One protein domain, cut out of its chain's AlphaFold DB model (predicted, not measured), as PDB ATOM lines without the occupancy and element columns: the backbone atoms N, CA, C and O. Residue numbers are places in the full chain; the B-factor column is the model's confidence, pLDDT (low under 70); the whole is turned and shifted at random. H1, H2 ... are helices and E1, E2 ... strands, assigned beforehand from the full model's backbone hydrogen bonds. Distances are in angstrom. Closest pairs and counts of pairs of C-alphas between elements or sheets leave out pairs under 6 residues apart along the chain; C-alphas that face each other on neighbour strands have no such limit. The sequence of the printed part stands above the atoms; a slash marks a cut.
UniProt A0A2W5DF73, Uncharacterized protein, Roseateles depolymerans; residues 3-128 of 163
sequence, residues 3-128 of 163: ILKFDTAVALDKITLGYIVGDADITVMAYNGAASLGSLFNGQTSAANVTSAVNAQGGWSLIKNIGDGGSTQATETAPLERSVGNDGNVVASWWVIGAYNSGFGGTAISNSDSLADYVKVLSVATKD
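This is residues 3 to 128 of the 163 residues of an uncharacterized protein of Roseateles depolymerans (UniProt A0A2W5DF73). One strongly twisted antiparallel sheet of six strands folds over on itself into two layers, like a loose sandwich, with the long strand E1 bending back to run through both. E2, E3, E5 and the first part of E1 make one layer, and E4, E6 and the rest of E1 make the other; the long link 100 to 119 passes over the outer side of E2 and E3, and the short helix H1 sits beside that layer. The printed part has 126 residues, in the order E1, E2, H1, E3, E4, E5, E6; the class is mostly strand, with 58 residues in named elements, under half. It is compact, with a radius of gyration of the C-alphas of 14.4 A and spans of 42 by 32 by 24 A.

The branched sheet has one strand with three neighbours, E1, residues 3 to 19, which bends by 150 degrees at residue 10. Its residues 3 to 10 pair antiparallel with E5, residues 92 to 99, where N 4 and O 95 are 2.8 A apart. Its residues 11 to 19 pair antiparallel with E6, residues 120 to 127, with N 16 and O 123 at 2.8 A. On the other side of E1 from E6, beside residues 14 to 17, lies antiparallel E4, residues 80 to 83, with N 15 and O 82 at 2.9 A. E5 is also the antiparallel neighbour of E2, residues 26 to 31, with N 29 and O 96 at 2.9 A. On the other side of E2 lies antiparallel E3, residues 60 to 66, with N 28 and O 64 at 2.9 A. E3, E4 and E6 are edge strands; the closest C-alphas of E3 and E4, Ile 66 and Arg 82, are 6.9 A apart. H1, residues 47 to 54, is on the sheet at a height of 6.9 A but over none of its strands; its closest C-alpha to E3 is Val 54, 4.5 A from that of Trp 60. In H1, 3 of 4 O i to N i+4 pairs are within hydrogen-bond range. E2 and E6 are apart.

E1 begins at C-alpha 3, (41.212, -24.372, -27.061), and spans 18.0 A. E2 spans 16.8 A, H1 10.1 A, E3 17.2 A, E4 10.0 A and E5 19.9 A. E6 spans 21.4 A and ends at C-alpha 127, (33.313, -19.783, -42.795).

The C-alphas farthest apart, those of Ser 36 and Thr 75, are 42.0 A apart. The printed part has no cut. The links E2 to H1, E3 to E4 and E5 to E6 are long. The mean pLDDT of the printed part is 79.5; residues 35 to 58, 87 and 111 to 112 are under 70.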
ATOM      1  N   ILE A   3      41.147 -23.331 -26.032       87.25
ATOM      2  CA  ILE A   3      41.212 -24.372 -27.061       87.25
ATOM      3  C   ILE A   3      39.791 -24.728 -27.472       87.25
ATOM      4  O   ILE A   3      38.944 -25.005 -26.624       87.25
ATOM      5  N   LEU A   4      39.544 -24.719 -28.776       91.00
ATOM      6  CA  LEU A   4      38.280 -25.102 -29.380       91.00
ATOM      7  C   LEU A   4      38.446 -26.444 -30.075       91.00
ATOM      8  O   LEU A   4      39.417 -26.655 -30.803       91.00
ATOM      9  N   LYS A   5      37.465 -27.320 -29.872       90.31
ATOM     10  CA  LYS A   5      37.310 -28.570 -30.604       90.31
ATOM     11  C   LYS A   5      35.994 -28.530 -31.370       90.31
ATOM     12  O   LYS A   5      34.954 -28.253 -30.782       90.31
ATOM     13  N   PHE A   6      36.058 -28.888 -32.641       91.81
ATOM     14  CA  PHE A   6      34.913 -29.119 -33.509       91.81
ATOM     15  C   PHE A   6      34.861 -30.597 -33.908       91.81
ATOM     16  O   PHE A   6      35.895 -31.264 -33.987       91.81
ATOM     17  N   ASP A   7      33.659 -31.113 -34.164       91.12
ATOM     18  CA  ASP A   7      33.476 -32.497 -34.622       91.12
ATOM     19  C   ASP A   7      33.997 -32.704 -36.052       91.12
ATOM     20  O   ASP A   7      34.447 -33.790 -36.412       91.12
ATOM     21  N   THR A   8      33.985 -31.641 -36.857       90.50
ATOM     22  CA  THR A   8      34.497 -31.603 -38.229       90.50
ATOM     23  C   THR A   8      35.575 -30.533 -38.370       90.50
ATOM     24  O   THR A   8      35.717 -29.650 -37.524       90.50
ATOM     25  N   ALA A   9      36.400 -30.631 -39.414       90.75
ATOM     26  CA  ALA A   9      37.386 -29.597 -39.696       90.75
ATOM     27  C   ALA A   9      36.676 -28.343 -40.222       90.75
ATOM     28  O   ALA A   9      35.953 -28.410 -41.216       90.75
ATOM     29  N   VAL A  10      36.894 -27.209 -39.560       92.94
ATOM     30  CA  VAL A  10      36.282 -25.920 -39.907       92.94
ATOM     31  C   VAL A  10      37.357 -24.876 -40.153       92.94
ATOM     32  O   VAL A  10      38.452 -24.970 -39.595       92.94
ATOM     33  N   ALA A  11      37.044 -23.869 -40.965       93.69
ATOM     34  CA  ALA A  11      37.861 -22.672 -41.095       93.69
ATOM     35  C   ALA A  11      37.312 -21.577 -40.184       93.69
ATOM     36  O   ALA A  11      36.160 -21.165 -40.335       93.69
ATOM     37  N   LEU A  12      38.138 -21.078 -39.262       93.56
ATOM     38  CA  LEU A  12      37.784 -19.880 -38.505       93.56
ATOM     39  C   LEU A  12      37.802 -18.643 -39.408       93.56
ATOM     40  O   LEU A  12      38.671 -18.507 -40.272       93.56
ATOM     41  N   ASP A  13      36.840 -17.753 -39.178       93.19
ATOM     42  CA  ASP A  13      36.663 -16.505 -39.920       93.19
ATOM     43  C   ASP A  13      36.837 -15.283 -39.018       93.19
ATOM     44  O   ASP A  13      37.652 -14.399 -39.289       93.19
ATOM     45  N   LYS A  14      36.100 -15.255 -37.902       93.75
ATOM     46  CA  LYS A  14      36.050 -14.111 -36.989       93.75
ATOM     47  C   LYS A  14      36.097 -14.557 -35.541       93.75
ATOM     48  O   LYS A  14      35.553 -15.601 -35.179       93.75
ATOM     49  N   ILE A  15      36.722 -13.733 -34.713       94.56
ATOM     50  CA  ILE A  15      36.757 -13.883 -33.263       94.56
ATOM     51  C   ILE A  15      36.284 -12.564 -32.670       94.56
ATOM     52  O   ILE A  15      36.847 -11.513 -32.967       94.56
ATOM     53  N   THR A  16      35.268 -12.619 -31.820       94.38
ATOM     54  CA  THR A  16      34.750 -11.445 -31.122       94.38
ATOM     55  C   THR A  16      35.237 -11.469 -29.687       94.38
ATOM     56  O   THR A  16      35.033 -12.451 -28.971       94.38
ATOM     57  N   LEU A  17      35.866 -10.385 -29.252       92.38
ATOM     58  CA  LEU A  17      36.346 -10.198 -27.891       92.38
ATOM     59  C   LEU A  17      35.306  -9.439 -27.069       92.38
ATOM     60  O   LEU A  17      34.821  -8.388 -27.477       92.38
ATOM     61  N   GLY A  18      34.966  -9.987 -25.904       90.94
ATOM     62  CA  GLY A  18      34.011  -9.430 -24.943       90.94
ATOM     63  C   GLY A  18      34.646  -8.516 -23.897       90.94
ATOM     64  O   GLY A  18      33.950  -8.008 -23.024       90.94
ATOM     65  N   TYR A  19      35.962  -8.324 -23.951       87.56
ATOM     66  CA  TYR A  19      36.699  -7.388 -23.108       87.56
ATOM     67  C   TYR A  19      38.002  -7.033 -23.805       87.56
ATOM     68  O   TYR A  19      38.691  -7.946 -24.261       87.56
ATOM     69  N   ILE A  20      38.303  -5.738 -23.877       85.88
ATOM     70  CA  ILE A  20      39.490  -5.228 -24.569       85.88
ATOM     71  C   ILE A  20      40.249  -4.150 -23.790       85.88
ATOM     72  O   ILE A  20      41.182  -3.579 -24.325       85.88
ATOM     73  N   VAL A  21      39.842  -3.831 -22.556       87.62
ATOM     74  CA  VAL A  21      40.491  -2.757 -21.786       87.62
ATOM     75  C   VAL A  21      41.939  -3.137 -21.475       87.62
ATOM     76  O   VAL A  21      42.198  -4.260 -21.038       87.62
ATOM     77  N   GLY A  22      42.854  -2.180 -21.628       86.12
ATOM     78  CA  GLY A  22      44.294  -2.411 -21.528       86.12
ATOM     79  C   GLY A  22      44.866  -2.645 -22.917       86.12
ATOM     80  O   GLY A  22      45.175  -1.676 -23.595       86.12
ATOM     81  N   ASP A  23      44.955  -3.899 -23.337       86.81
ATOM     82  CA  ASP A  23      45.271  -4.286 -24.711       86.81
ATOM     83  C   ASP A  23      44.652  -5.654 -25.023       86.81
ATOM     84  O   ASP A  23      44.343  -6.424 -24.104       86.81
ATOM     85  N   ALA A  24      44.393  -5.939 -26.294       88.44
ATOM     86  CA  ALA A  24      43.646  -7.119 -26.715       88.44
ATOM     87  C   ALA A  24      44.106  -7.648 -28.071       88.44
ATOM     88  O   ALA A  24      43.297  -7.868 -28.992       88.44
ATOM     89  N   ASP A  25      45.402  -7.899 -28.163       89.56
ATOM     90  CA  ASP A  25      45.999  -8.588 -29.283       89.56
ATOM     91  C   ASP A  25      45.994 -10.100 -29.044       89.56
ATOM     92  O   ASP A  25      46.062 -10.618 -27.920       89.56
ATOM     93  N   ILE A  26      45.796 -10.846 -30.130       91.00
ATOM     94  CA  ILE A  26      45.542 -12.283 -30.077       91.00
ATOM     95  C   ILE A  26      46.440 -13.064 -31.021       91.00
ATOM     96  O   ILE A  26      46.736 -12.635 -32.136       91.00
ATOM     97  N   THR A  27      46.786 -14.282 -30.615       90.00
ATOM     98  CA  THR A  27      47.376 -15.283 -31.504       90.00
ATOM     99  C   THR A  27      46.390 -16.418 -31.752       90.00
ATOM    100  O   THR A  27      45.776 -16.952 -30.821       90.00
ATOM    101  N   VAL A  28      46.259 -16.801 -33.024       90.44
ATOM    102  CA  VAL A  28      45.403 -17.890 -33.500       90.44
ATOM    103  C   VAL A  28      46.260 -18.990 -34.114       90.44
ATOM    104  O   VAL A  28      47.077 -18.735 -35.002       90.44
ATOM    105  N   MET A  29      46.045 -20.228 -33.671       88.12
ATOM    106  CA  MET A  29      46.731 -21.415 -34.188       88.12
ATOM    107  C   MET A  29      45.730 -22.514 -34.545       88.12
ATOM    108  O   MET A  29      44.671 -22.628 -33.924       88.12
ATOM    109  N   ALA A  30      46.093 -23.342 -35.519       89.19
ATOM    110  CA  ALA A  30      45.307 -24.483 -35.973       89.19
ATOM    111  C   ALA A  30      46.117 -25.772 -35.851       89.19
ATOM    112  O   ALA A  30      47.314 -25.788 -36.128       89.19
ATOM    113  N   TYR A  31      45.472 -26.862 -35.457       85.69
ATOM    114  CA  TYR A  31      46.113 -28.173 -35.445       85.69
ATOM    115  C   TYR A  31      46.243 -28.722 -36.873       85.69
ATOM    116  O   TYR A  31      45.263 -28.758 -37.615       85.69
ATOM    117  N   ASN A  32      47.438 -29.177 -37.245       81.00
ATOM    118  CA  ASN A  32      47.789 -29.627 -38.594       81.00
ATOM    119  C   ASN A  32      47.890 -31.156 -38.746       81.00
ATOM    120  O   ASN A  32      48.183 -31.641 -39.836       81.00
ATOM    121  N   GLY A  33      47.642 -31.927 -37.682       75.00
ATOM    122  CA  GLY A  33      47.609 -33.391 -37.761       75.00
ATOM    123  C   GLY A  33      48.954 -34.101 -37.594       75.00
ATOM    124  O   GLY A  33      48.965 -35.330 -37.574       75.00
ATOM    125  N   ALA A  34      50.072 -33.378 -37.471       70.00
ATOM    126  CA  ALA A  34      51.405 -33.985 -37.523       70.00
ATOM    127  C   ALA A  34      51.866 -34.682 -36.226       70.00
ATOM    128  O   ALA A  34      52.686 -35.596 -36.288       70.00
ATOM    129  N   ALA A  35      51.350 -34.284 -35.058       68.50
ATOM    130  CA  ALA A  35      51.740 -34.838 -33.755       68.50
ATOM    131  C   ALA A  35      50.576 -35.583 -33.091       68.50
ATOM    132  O   ALA A  35      49.432 -35.167 -33.200       68.50
ATOM    133  N   SER A  36      50.836 -36.663 -32.348       66.19
ATOM    134  CA  SER A  36      49.767 -37.390 -31.641       66.19
ATOM    135  C   SER A  36      49.016 -36.487 -30.643       66.19
ATOM    136  O   SER A  36      49.616 -35.606 -30.022       66.19
ATOM    137  N   LEU A  37      47.716 -36.729 -30.422       61.09
ATOM    138  CA  LEU A  37      46.905 -35.908 -29.505       61.09
ATOM    139  C   LEU A  37      47.480 -35.843 -28.074       61.09
ATOM    140  O   LEU A  37      47.322 -34.835 -27.395       61.09
ATOM    141  N   GLY A  38      48.184 -36.891 -27.626       58.62
ATOM    142  CA  GLY A  38      48.849 -36.924 -26.318       58.62
ATOM    143  C   GLY A  38      50.076 -36.008 -26.220       58.62
ATOM    144  O   GLY A  38      50.355 -35.471 -25.154       58.62
ATOM    145  N   SER A  39      50.773 -35.766 -27.335       58.94
ATOM    146  CA  SER A  39      51.892 -34.813 -27.394       58.94
ATOM    147  C   SER A  39      51.450 -33.352 -27.546       58.94
ATOM    148  O   SER A  39      52.239 -32.463 -27.242       58.94
ATOM    149  N   LEU A  40      50.200 -33.089 -27.957       59.16
ATOM    150  CA  LEU A  40      49.701 -31.727 -28.217       59.16
ATOM    151  C   LEU A  40      49.592 -30.840 -26.983       59.16
ATOM    152  O   LEU A  40      49.655 -29.619 -27.102       59.16
ATOM    153  N   PHE A  41      49.403 -31.450 -25.815       59.78
ATOM    154  CA  PHE A  41      49.123 -30.749 -24.563       59.78
ATOM    155  C   PHE A  41      50.176 -31.037 -23.496       59.78
ATOM    156  O   PHE A  41      49.878 -30.918 -22.310       59.78
ATOM    157  N   ASN A  42      51.387 -31.448 -23.893       57.38
ATOM    158  CA  ASN A  42      52.410 -31.972 -22.986       57.38
ATOM    159  C   ASN A  42      53.089 -30.878 -22.134       57.38
ATOM    160  O   ASN A  42      54.306 -30.712 -22.164       57.38
ATOM    161  N   GLY A  43      52.291 -30.083 -21.418       51.41
ATOM    162  CA  GLY A  43      52.743 -29.089 -20.449       51.41
ATOM    163  C   GLY A  43      53.628 -27.992 -21.035       51.41
ATOM    164  O   GLY A  43      54.440 -27.423 -20.312       51.41
ATOM    165  N   GLN A  44      53.524 -27.707 -22.334       56.59
ATOM    166  CA  GLN A  44      54.383 -26.724 -22.987       56.59
ATOM    167  C   GLN A  44      53.973 -25.308 -22.563       56.59
ATOM    168  O   GLN A  44      53.015 -24.735 -23.072       56.59
ATOM    169  N   THR A  45      54.692 -24.764 -21.582       51.62
ATOM    170  CA  THR A  45      54.457 -23.439 -20.985       51.62
ATOM    171  C   THR A  45      55.415 -22.362 -21.491       51.62
ATOM    172  O   THR A  45      55.244 -21.193 -21.156       51.62
ATOM    173  N   SER A  46      56.418 -22.720 -22.299       45.62
ATOM    174  CA  SER A  46      57.396 -21.777 -22.843       45.62
ATOM    175  C   SER A  46      57.218 -21.578 -24.347       45.62
ATOM    176  O   SER A  46      57.039 -22.531 -25.104       45.62
ATOM    177  N   ALA A  47      57.341 -20.319 -24.771       47.03
ATOM    178  CA  ALA A  47      57.456 -19.882 -26.160       47.03
ATOM    179  C   ALA A  47      58.315 -20.829 -27.020       47.03
ATOM    180  O   ALA A  47      57.835 -21.317 -28.031       47.03
ATOM    181  N   ALA A  48      59.526 -21.175 -26.560       47.66
ATOM    182  CA  ALA A  48      60.471 -22.052 -27.264       47.66
ATOM    183  C   ALA A  48      59.965 -23.497 -27.479       47.66
ATOM    184  O   ALA A  48      60.296 -24.142 -28.478       47.66
ATOM    185  N   ASN A  49      59.132 -24.009 -26.567       49.53
ATOM    186  CA  ASN A  49      58.511 -25.325 -26.714       49.53
ATOM    187  C   ASN A  49      57.315 -25.274 -27.671       49.53
ATOM    188  O   ASN A  49      57.090 -26.229 -28.412       49.53
ATOM    189  N   VAL A  50      56.600 -24.147 -27.724       53.59
ATOM    190  CA  VAL A  50      55.471 -23.977 -28.641       53.59
ATOM    191  C   VAL A  50      55.918 -23.594 -30.052       53.59
ATOM    192  O   VAL A  50      55.279 -24.031 -30.994       53.59
ATOM    193  N   THR A  51      57.054 -22.924 -30.268       55.00
ATOM    194  CA  THR A  51      57.610 -22.764 -31.632       55.00
ATOM    195  C   THR A  51      57.959 -24.121 -32.250       55.00
ATOM    196  O   THR A  51      57.708 -24.359 -33.429       55.00
ATOM    197  N   SER A  52      58.457 -25.056 -31.434       53.03
ATOM    198  CA  SER A  52      58.672 -26.454 -31.832       53.03
ATOM    199  C   SER A  52      57.352 -27.185 -32.116       53.03
ATOM    200  O   SER A  52      57.300 -28.022 -33.014       53.03
ATOM    201  N   ALA A  53      56.282 -26.827 -31.394       54.97
ATOM    202  CA  ALA A  53      54.914 -27.292 -31.624       54.97
ATOM    203  C   ALA A  53      54.274 -26.684 -32.894       54.97
ATOM    204  O   ALA A  53      53.476 -27.341 -33.548       54.97
ATOM    205  N   VAL A  54      54.648 -25.451 -33.252       55.69
ATOM    206  CA  VAL A  54      54.194 -24.686 -34.428       55.69
ATOM    207  C   VAL A  54      54.925 -25.108 -35.718       55.69
ATOM    208  O   VAL A  54      54.491 -24.799 -36.829       55.69
ATOM    209  N   ASN A  55      56.031 -25.844 -35.596       57.56
ATOM    210  CA  ASN A  55      56.715 -26.448 -36.736       57.56
ATOM    211  C   ASN A  55      55.942 -27.664 -37.275       57.56
ATOM    212  O   ASN A  55      55.157 -28.296 -36.570       57.56
ATOM    213  N   ALA A  56      56.236 -28.066 -38.517       53.59
ATOM    214  CA  ALA A  56      55.585 -29.188 -39.211       53.59
ATOM    215  C   ALA A  56      55.622 -30.543 -38.463       53.59
ATOM    216  O   ALA A  56      54.914 -31.464 -38.843       53.59
ATOM    217  N   GLN A  57      56.442 -30.677 -37.418       56.53
ATOM    218  CA  GLN A  57      56.582 -31.880 -36.582       56.53
ATOM    219  C   GLN A  57      55.816 -31.778 -35.251       56.53
ATOM    220  O   GLN A  57      55.650 -32.772 -34.549       56.53
ATOM    221  N   GLY A  58      55.374 -30.576 -34.887       64.88
ATOM    222  CA  GLY A  58      54.842 -30.236 -33.575       64.88
ATOM    223  C   GLY A  58      53.318 -30.258 -33.455       64.88
ATOM    224  O   GLY A  58      52.778 -30.174 -32.352       64.88
ATOM    225  N   GLY A  59      52.621 -30.412 -34.580       76.38
ATOM    226  CA  GLY A  59      51.172 -30.577 -34.629       76.38
ATOM    227  C   GLY A  59      50.372 -29.279 -34.729       76.38
ATOM    228  O   GLY A  59      49.214 -29.339 -35.119       76.38
ATOM    229  N   TRP A  60      50.938 -28.112 -34.441       81.06
ATOM    230  CA  TRP A  60      50.263 -26.821 -34.577       81.06
ATOM    231  C   TRP A  60      50.825 -26.031 -35.756       81.06
ATOM    232  O   TRP A  60      51.981 -26.177 -36.128       81.06
ATOM    233  N   SER A  61      49.997 -25.179 -36.341       83.62
ATOM    234  CA  SER A  61      50.380 -24.190 -37.340       83.62
ATOM    235  C   SER A  61      49.895 -22.827 -36.872       83.62
ATOM    236  O   SER A  61      48.719 -22.663 -36.532       83.62
ATOM    237  N   LEU A  62      50.791 -21.842 -36.864       86.19
ATOM    238  CA  LEU A  62      50.415 -20.454 -36.632       86.19
ATOM    239  C   LEU A  62      49.575 -19.967 -37.813       86.19
ATOM    240  O   LEU A  62      49.998 -20.069 -38.963       86.19
ATOM    241  N   ILE A  63      48.394 -19.433 -37.514       88.94
ATOM    242  CA  ILE A  63      47.486 -18.892 -38.525       88.94
ATOM    243  C   ILE A  63      47.680 -17.394 -38.624       88.94
ATOM    244  O   ILE A  63      47.923 -16.879 -39.713       88.94
ATOM    245  N   LYS A  64      47.588 -16.696 -37.486       89.00
ATOM    246  CA  LYS A  64      47.729 -15.244 -37.465       89.00
ATOM    247  C   LYS A  64      47.979 -14.702 -36.062       89.00
ATOM    248  O   LYS A  64      47.387 -15.183 -35.097       89.00
ATOM    249  N   ASN A  65      48.786 -13.651 -35.996       89.25
ATOM    250  CA  ASN A  65      48.804 -12.701 -34.890       89.25
ATOM    251  C   ASN A  65      47.935 -11.507 -35.308       89.25
ATOM    252  O   ASN A  65      48.135 -10.956 -36.393       89.25
ATOM    253  N   ILE A  66      46.922 -11.171 -34.515       90.44
ATOM    254  CA  ILE A  66      45.905 -10.180 -34.864       90.44
ATOM    255  C   ILE A  66      45.863  -9.128 -33.773       90.44
ATOM    256  O   ILE A  66      45.568  -9.443 -32.625       90.44
ATOM    257  N   GLY A  67      46.084  -7.888 -34.175       87.94
ATOM    258  CA  GLY A  67      46.109  -6.763 -33.270       87.94
ATOM    259  C   GLY A  67      46.201  -5.445 -34.001       87.94
ATOM    260  O   GLY A  67      46.188  -5.425 -35.237       87.94
ATOM    261  N   ASP A  68      46.244  -4.355 -33.248       81.50
ATOM    262  CA  ASP A  68      46.512  -3.028 -33.812       81.50
ATOM    263  C   ASP A  68      47.964  -2.569 -33.608       81.50
ATOM    264  O   ASP A  68      48.398  -1.637 -34.290       81.50
ATOM    265  N   GLY A  69      48.730  -3.264 -32.756       74.12
ATOM    266  CA  GLY A  69      50.139  -2.972 -32.500       74.12
ATOM    267  C   GLY A  69      50.369  -1.585 -31.905       74.12
ATOM    268  O   GLY A  69      51.491  -1.066 -31.980       74.12
ATOM    269  N   GLY A  70      49.315  -0.960 -31.382       72.19
ATOM    270  CA  GLY A  70      49.356   0.340 -30.753       72.19
ATOM    271  C   GLY A  70      49.987   0.263 -29.370       72.19
ATOM    272  O   GLY A  70      49.844  -0.701 -28.641       72.19
ATOM    273  N   SER A  71      50.670   1.327 -28.964       71.81
ATOM    274  CA  SER A  71      51.143   1.475 -27.580       71.81
ATOM    275  C   SER A  71      50.104   2.152 -26.674       71.81
ATOM    276  O   SER A  71      50.419   2.557 -25.554       71.81
ATOM    277  N   THR A  72      48.897   2.390 -27.190       78.19
ATOM    278  CA  THR A  72      47.845   3.139 -26.504       78.19
ATOM    279  C   THR A  72      46.869   2.158 -25.897       78.19
ATOM    280  O   THR A  72      46.215   1.420 -26.625       78.19
ATOM    281  N   GLN A  73      46.721   2.209 -24.574       81.25
ATOM    282  CA  GLN A  73      45.791   1.316 -23.903       81.25
ATOM    283  C   GLN A  73      44.352   1.573 -24.348       81.25
ATOM    284  O   GLN A  73      43.863   2.707 -24.288       81.25
ATOM    285  N   ALA A  74      43.660   0.510 -24.736       82.06
ATOM    286  CA  ALA A  74      42.245   0.570 -25.042       82.06
ATOM    287  C   ALA A  74      41.444   0.915 -23.776       82.06
ATOM    288  O   ALA A  74      41.575   0.279 -22.726       82.06
ATOM    289  N   THR A  75      40.593   1.937 -23.881       80.69
ATOM    290  CA  THR A  75      39.685   2.384 -22.809       80.69
ATOM    291  C   THR A  75      38.265   1.841 -22.967       80.69
ATOM    292  O   THR A  75      37.449   1.951 -22.055       80.69
ATOM    293  N   GLU A  76      37.961   1.279 -24.136       72.19
ATOM    294  CA  GLU A  76      36.645   0.774 -24.517       72.19
ATOM    295  C   GLU A  76      36.337  -0.590 -23.890       72.19
ATOM    296  O   GLU A  76      37.217  -1.416 -23.640       72.19
ATOM    297  N   THR A  77      35.049  -0.863 -23.685       70.12
ATOM    298  CA  THR A  77      34.564  -2.115 -23.087       70.12
ATOM    299  C   THR A  77      33.703  -2.910 -24.063       70.12
ATOM    300  O   THR A  77      32.518  -3.072 -23.824       70.12
ATOM    301  N   ALA A  78      34.320  -3.495 -25.101       76.69
ATOM    302  CA  ALA A  78      33.734  -4.552 -25.947       76.69
ATOM    303  C   ALA A  78      32.409  -4.211 -26.693       76.69
ATOM    304  O   ALA A  78      31.733  -3.239 -26.374       76.69
ATOM    305  N   PRO A  79      31.972  -5.013 -27.687       88.88
ATOM    306  CA  PRO A  79      32.688  -6.092 -28.366       88.88
ATOM    307  C   PRO A  79      33.622  -5.596 -29.481       88.88
ATOM    308  O   PRO A  79      33.277  -4.690 -30.232       88.88
ATOM    309  N   LEU A  80      34.784  -6.245 -29.626       89.69
ATOM    310  CA  LEU A  80      35.718  -6.025 -30.739       89.69
ATOM    311  C   LEU A  80      35.779  -7.263 -31.626       89.69
ATOM    312  O   LEU A  80      36.128  -8.345 -31.158       89.69
ATOM    313  N   GLU A  81      35.469  -7.104 -32.908       92.06
ATOM    314  CA  GLU A  81      35.602  -8.172 -33.897       92.06
ATOM    315  C   GLU A  81      37.010  -8.153 -34.512       92.06
ATOM    316  O   GLU A  81      37.461  -7.143 -35.051       92.06
ATOM    317  N   ARG A  82      37.708  -9.289 -34.456       91.44
ATOM    318  CA  ARG A  82      39.002  -9.519 -35.102       91.44
ATOM    319  C   ARG A  82      38.821 -10.543 -36.223       91.44
ATOM    320  O   ARG A  82      38.390 -11.674 -35.986       91.44
ATOM    321  N   SER A  83      39.159 -10.156 -37.452       91.62
ATOM    322  CA  SER A  83      39.166 -11.084 -38.586       91.62
ATOM    323  C   SER A  83      40.396 -11.986 -38.523       91.62
ATOM    324  O   SER A  83      41.533 -11.507 -38.485       91.62
ATOM    325  N   VAL A  84      40.167 -13.298 -38.583       89.56
ATOM    326  CA  VAL A  84      41.240 -14.293 -38.659       89.56
ATOM    327  C   VAL A  84      41.961 -14.207 -40.002       89.56
ATOM    328  O   VAL A  84      43.136 -14.548 -40.069       89.56
ATOM    329  N   GLY A  85      41.316 -13.685 -41.056       73.44
ATOM    330  CA  GLY A  85      41.931 -13.537 -42.379       73.44
ATOM    331  C   GLY A  85      42.526 -14.853 -42.865       73.44
ATOM    332  O   GLY A  85      43.691 -14.913 -43.244       73.44
ATOM    333  N   ASN A  86      41.755 -15.937 -42.733       70.25
ATOM    334  CA  ASN A  86      42.168 -17.281 -43.115       70.25
ATOM    335  C   ASN A  86      42.169 -17.418 -44.648       70.25
ATOM    336  O   ASN A  86      41.336 -18.119 -45.231       70.25
ATOM    337  N   ASP A  87      43.062 -16.674 -45.297       69.81
ATOM    338  CA  ASP A  87      43.151 -16.510 -46.751       69.81
ATOM    339  C   ASP A  87      43.635 -17.797 -47.432       69.81
ATOM    340  O   ASP A  87      43.271 -18.086 -48.568       69.81
ATOM    341  N   GLY A  88      44.383 -18.626 -46.697       73.75
ATOM    342  CA  GLY A  88      44.776 -19.971 -47.117       73.75
ATOM    343  C   GLY A  88      43.676 -21.026 -46.975       73.75
ATOM    344  O   GLY A  88      43.931 -22.187 -47.284       73.75
ATOM    345  N   ASN A  89      42.478 -20.658 -46.496       85.25
ATOM    346  CA  ASN A  89      41.373 -21.586 -46.233       85.25
ATOM    347  C   ASN A  89      41.793 -22.785 -45.361       85.25
ATOM    348  O   ASN A  89      41.368 -23.919 -45.581       85.25
ATOM    349  N   VAL A  90      42.635 -22.531 -44.355       89.31
ATOM    350  CA  VAL A  90      43.108 -23.553 -43.423       89.31
ATOM    351  C   VAL A  90      41.928 -24.085 -42.621       89.31
ATOM    352  O   VAL A  90      41.224 -23.328 -41.951       89.31
ATOM    353  N   VAL A  91      41.723 -25.397 -42.673       91.94
ATOM    354  CA  VAL A  91      40.702 -26.086 -41.886       91.94
ATOM    355  C   VAL A  91      41.362 -26.920 -40.801       91.94
ATOM    356  O   VAL A  91      42.344 -27.616 -41.052       91.94
ATOM    357  N   ALA A  92      40.804 -26.873 -39.598       90.25
ATOM    358  CA  ALA A  92      41.218 -27.734 -38.502       90.25
ATOM    359  C   ALA A  92      40.027 -28.065 -37.603       90.25
ATOM    360  O   ALA A  92      39.082 -27.284 -37.478       90.25
ATOM    361  N   SER A  93      40.070 -29.234 -36.966       90.81
ATOM    362  CA  SER A  93      39.106 -29.598 -35.916       90.81
ATOM    363  C   SER A  93      39.512 -29.053 -34.550       90.81
ATOM    364  O   SER A  93      38.694 -29.026 -33.639       90.81
ATOM    365  N   TRP A  94      40.766 -28.616 -34.402       89.88
ATOM    366  CA  TRP A  94      41.275 -28.017 -33.175       89.88
ATOM    367  C   TRP A  94      41.901 -26.662 -33.459       89.88
ATOM    368  O   TRP A  94      42.741 -26.532 -34.353       89.88
ATOM    369  N   TRP A  95      41.508 -25.682 -32.656       90.94
ATOM    370  CA  TRP A  95      41.980 -24.309 -32.751       90.94
ATOM    371  C   TRP A  95      42.393 -23.790 -31.386       90.94
ATOM    372  O   TRP A  95      41.768 -24.110 -30.376       90.94
ATOM    373  N   VAL A  96      43.423 -22.957 -31.362       88.75
ATOM    374  CA  VAL A  96      43.878 -22.259 -30.161       88.75
ATOM    375  C   VAL A  96      43.739 -20.766 -30.385       88.75
ATOM    376  O   VAL A  96      44.163 -20.249 -31.417       88.75
ATOM    377  N   ILE A  97      43.158 -20.086 -29.400       90.69
ATOM    378  CA  ILE A  97      43.028 -18.631 -29.358       90.69
ATOM    379  C   ILE A  97      43.614 -18.160 -28.030       90.69
ATOM    380  O   ILE A  97      43.188 -18.588 -26.954       90.69
ATOM    381  N   GLY A  98      44.610 -17.290 -28.078       88.94
ATOM    382  CA  GLY A  98      45.267 -16.754 -26.891       88.94
ATOM    383  C   GLY A  98      45.515 -15.265 -26.990       88.94
ATOM    384  O   GLY A  98      45.377 -14.696 -28.066       88.94
ATOM    385  N   ALA A  99      45.910 -14.679 -25.859       89.19
ATOM    386  CA  ALA A  99      46.659 -13.427 -25.849       89.19
ATOM    387  C   ALA A  99      47.867 -13.548 -26.778       89.19
ATOM    388  O   ALA A  99      48.408 -14.654 -26.927       89.19
ATOM    389  N   TYR A 100      48.240 -12.442 -27.414       88.31
ATOM    390  CA  TYR A 100      49.365 -12.421 -28.326       88.31
ATOM    391  C   TYR A 100      50.632 -12.945 -27.637       88.31
ATOM    392  O   TYR A 100      50.919 -12.690 -26.466       88.31
ATOM    393  N   ASN A 101      51.361 -13.792 -28.362       81.31
ATOM    394  CA  ASN A 101      52.606 -14.368 -27.887       81.31
ATOM    395  C   ASN A 101      53.596 -14.476 -29.046       81.31
ATOM    396  O   ASN A 101      53.505 -15.374 -29.887       81.31
ATOM    397  N   SER A 102      54.586 -13.585 -29.052       79.00
ATOM    398  CA  SER A 102      55.664 -13.559 -30.051       79.00
ATOM    399  C   SER A 102      56.487 -14.854 -30.092       79.00
ATOM    400  O   SER A 102      57.114 -15.174 -31.100       79.00
ATOM    401  N   GLY A 103      56.438 -15.654 -29.028       75.88
ATOM    402  CA  GLY A 103      57.053 -16.971 -28.935       75.88
ATOM    403  C   GLY A 103      56.509 -18.026 -29.896       75.88
ATOM    404  O   GLY A 103      57.191 -19.017 -30.164       75.88
ATOM    405  N   PHE A 104      55.302 -17.820 -30.430       76.88
ATOM    406  CA  PHE A 104      54.707 -18.686 -31.451       76.88
ATOM    407  C   PHE A 104      55.206 -18.359 -32.868       76.88
ATOM    408  O   PHE A 104      54.893 -19.086 -33.809       76.88
ATOM    409  N   GLY A 105      56.029 -17.317 -33.021       77.62
ATOM    410  CA  GLY A 105      56.591 -16.886 -34.296       77.62
ATOM    411  C   GLY A 105      55.625 -16.044 -35.135       77.62
ATOM    412  O   GLY A 105      54.685 -15.434 -34.623       77.62
ATOM    413  N   GLY A 106      55.881 -16.012 -36.446       78.12
ATOM    414  CA  GLY A 106      55.160 -15.171 -37.404       78.12
ATOM    415  C   GLY A 106      55.576 -13.701 -37.363       78.12
ATOM    416  O   GLY A 106      56.533 -13.319 -36.690       78.12
ATOM    417  N   THR A 107      54.862 -12.868 -38.120       79.88
ATOM    418  CA  THR A 107      55.057 -11.415 -38.086       79.88
ATOM    419  C   THR A 107      54.587 -10.883 -36.734       79.88
ATOM    420  O   THR A 107      53.453 -11.149 -36.322       79.88
ATOM    421  N   ALA A 108      55.465 -10.159 -36.037       79.38
ATOM    422  CA  ALA A 108      55.110  -9.445 -34.817       79.38
ATOM    423  C   ALA A 108      54.095  -8.338 -35.134       79.38
ATOM    424  O   ALA A 108      54.196  -7.700 -36.183       79.38
ATOM    425  N   ILE A 109      53.129  -8.116 -34.239       80.81
ATOM    426  CA  ILE A 109      52.064  -7.126 -34.454       80.81
ATOM    427  C   ILE A 109      52.652  -5.705 -34.435       80.81
ATOM    428  O   ILE A 109      52.371  -4.917 -35.335       80.81
ATOM    429  N   SER A 110      53.574  -5.410 -33.513       73.75
ATOM    430  CA  SER A 110      54.537  -4.311 -33.638       73.75
ATOM    431  C   SER A 110      55.710  -4.495 -32.661       73.75
ATOM    432  O   SER A 110      55.649  -5.315 -31.749       73.75
ATOM    433  N   ASN A 111      56.800  -3.743 -32.852       62.12
ATOM    434  CA  ASN A 111      57.933  -3.704 -31.909       62.12
ATOM    435  C   ASN A 111      57.742  -2.661 -30.788       62.12
ATOM    436  O   ASN A 111      58.598  -2.532 -29.916       62.12
ATOM    437  N   SER A 112      56.678  -1.859 -30.869       63.62
ATOM    438  CA  SER A 112      56.332  -0.797 -29.914       63.62
ATOM    439  C   SER A 112      55.227  -1.209 -28.946       63.62
ATOM    440  O   SER A 112      55.000  -0.519 -27.952       63.62
ATOM    441  N   ASP A 113      54.557  -2.316 -29.240       73.50
ATOM    442  CA  ASP A 113      53.639  -2.963 -28.329       73.50
ATOM    443  C   ASP A 113      54.440  -3.604 -27.180       73.50
ATOM    444  O   ASP A 113      55.274  -4.495 -27.358       73.50
ATOM    445  N   SER A 114      54.246  -3.033 -25.995       72.50
ATOM    446  CA  SER A 114      54.835  -3.465 -24.724       72.50
ATOM    447  C   SER A 114      53.756  -3.670 -23.662       72.50
ATOM    448  O   SER A 114      54.063  -3.787 -22.471       72.50
ATOM    449  N   LEU A 115      52.493  -3.651 -24.088       82.75
ATOM    450  CA  LEU A 115      51.358  -3.761 -23.201       82.75
ATOM    451  C   LEU A 115      51.080  -5.236 -22.911       82.75
ATOM    452  O   LEU A 115      51.572  -6.151 -23.568       82.75
ATOM    453  N   ALA A 116      50.355  -5.472 -21.822       85.19
ATOM    454  CA  ALA A 116      49.894  -6.809 -21.499       85.19
ATOM    455  C   ALA A 116      48.546  -7.045 -22.180       85.19
ATOM    456  O   ALA A 116      47.604  -6.289 -21.947       85.19
ATOM    457  N   ASP A 117      48.454  -8.131 -22.940       86.69
ATOM    458  CA  ASP A 117      47.226  -8.526 -23.620       86.69
ATOM    459  C   ASP A 117      46.243  -9.258 -22.706       86.69
ATOM    460  O   ASP A 117      46.552 -10.286 -22.086       86.69
ATOM    461  N   TYR A 118      44.999  -8.785 -22.695       85.62
ATOM    462  CA  TYR A 118      43.897  -9.373 -21.948       85.62
ATOM    463  C   TYR A 118      42.806  -9.853 -22.898       85.62
ATOM    464  O   TYR A 118      42.081  -9.078 -23.513       85.62
ATOM    465  N   VAL A 119      42.617 -11.172 -22.960       85.56
ATOM    466  CA  VAL A 119      41.673 -11.781 -23.904       85.56
ATOM    467  C   VAL A 119      40.499 -12.411 -23.176       85.56
ATOM    468  O   VAL A 119      40.655 -13.393 -22.445       85.56
ATOM    469  N   LYS A 120      39.294 -11.903 -23.448       90.44
ATOM    470  CA  LYS A 120      38.037 -12.614 -23.177       90.44
ATOM    471  C   LYS A 120      37.305 -12.838 -24.487       90.44
ATOM    472  O   LYS A 120      36.807 -11.892 -25.085       90.44
ATOM    473  N   VAL A 121      37.238 -14.089 -24.928       91.62
ATOM    474  CA  VAL A 121      36.514 -14.455 -26.149       91.62
ATOM    475  C   VAL A 121      35.015 -14.454 -25.852       91.62
ATOM    476  O   VAL A 121      34.566 -15.158 -24.952       91.62
ATOM    477  N   LEU A 122      34.259 -13.650 -26.599       94.00
ATOM    478  CA  LEU A 122      32.798 -13.595 -26.547       94.00
ATOM    479  C   LEU A 122      32.175 -14.590 -27.524       94.00
ATOM    480  O   LEU A 122      31.254 -15.316 -27.161       94.00
ATOM    481  N   SER A 123      32.665 -14.624 -28.762       94.44
ATOM    482  CA  SER A 123      32.182 -15.557 -29.779       94.44
ATOM    483  C   SER A 123      33.239 -15.845 -30.838       94.44
ATOM    484  O   SER A 123      34.230 -15.126 -30.976       94.44
ATOM    485  N   VAL A 124      33.028 -16.932 -31.578       94.75
ATOM    486  CA  VAL A 124      33.870 -17.353 -32.697       94.75
ATOM    487  C   VAL A 124      32.959 -17.757 -33.846       94.75
ATOM    488  O   VAL A 124      31.972 -18.460 -33.632       94.75
ATOM    489  N   ALA A 125      33.285 -17.304 -35.052       94.19
ATOM    490  CA  ALA A 125      32.562 -17.628 -36.271       94.19
ATOM    491  C   ALA A 125      33.452 -18.413 -37.235       94.19
ATOM    492  O   ALA A 125      34.655 -18.163 -37.357       94.19
ATOM    493  N   THR A 126      32.829 -19.350 -37.941       93.00
ATOM    494  CA  THR A 126      33.444 -20.155 -38.995       93.00
ATOM    495  C   THR A 126      32.939 -19.708 -40.359       93.00
ATOM    496  O   THR A 126      31.811 -19.230 -40.472       93.00
ATOM    497  N   LYS A 127      33.737 -19.936 -41.399       89.56
ATOM    498  CA  LYS A 127      33.313 -19.783 -42.795       89.56
ATOM    499  C   LYS A 127      33.389 -21.107 -43.541       89.56
ATOM    500  O   LYS A 127      34.226 -21.959 -43.234       89.56
ATOM    501  N   ASP A 128      32.566 -21.226 -44.575       86.25
ATOM    502  CA  ASP A 128      32.727 -22.275 -45.569       86.25
ATOM    503  C   ASP A 128      33.932 -21.967 -46.463       86.25
ATOM    504  O   ASP A 128      34.080 -20.871 -47.003       86.25
TER     505      ASP A 128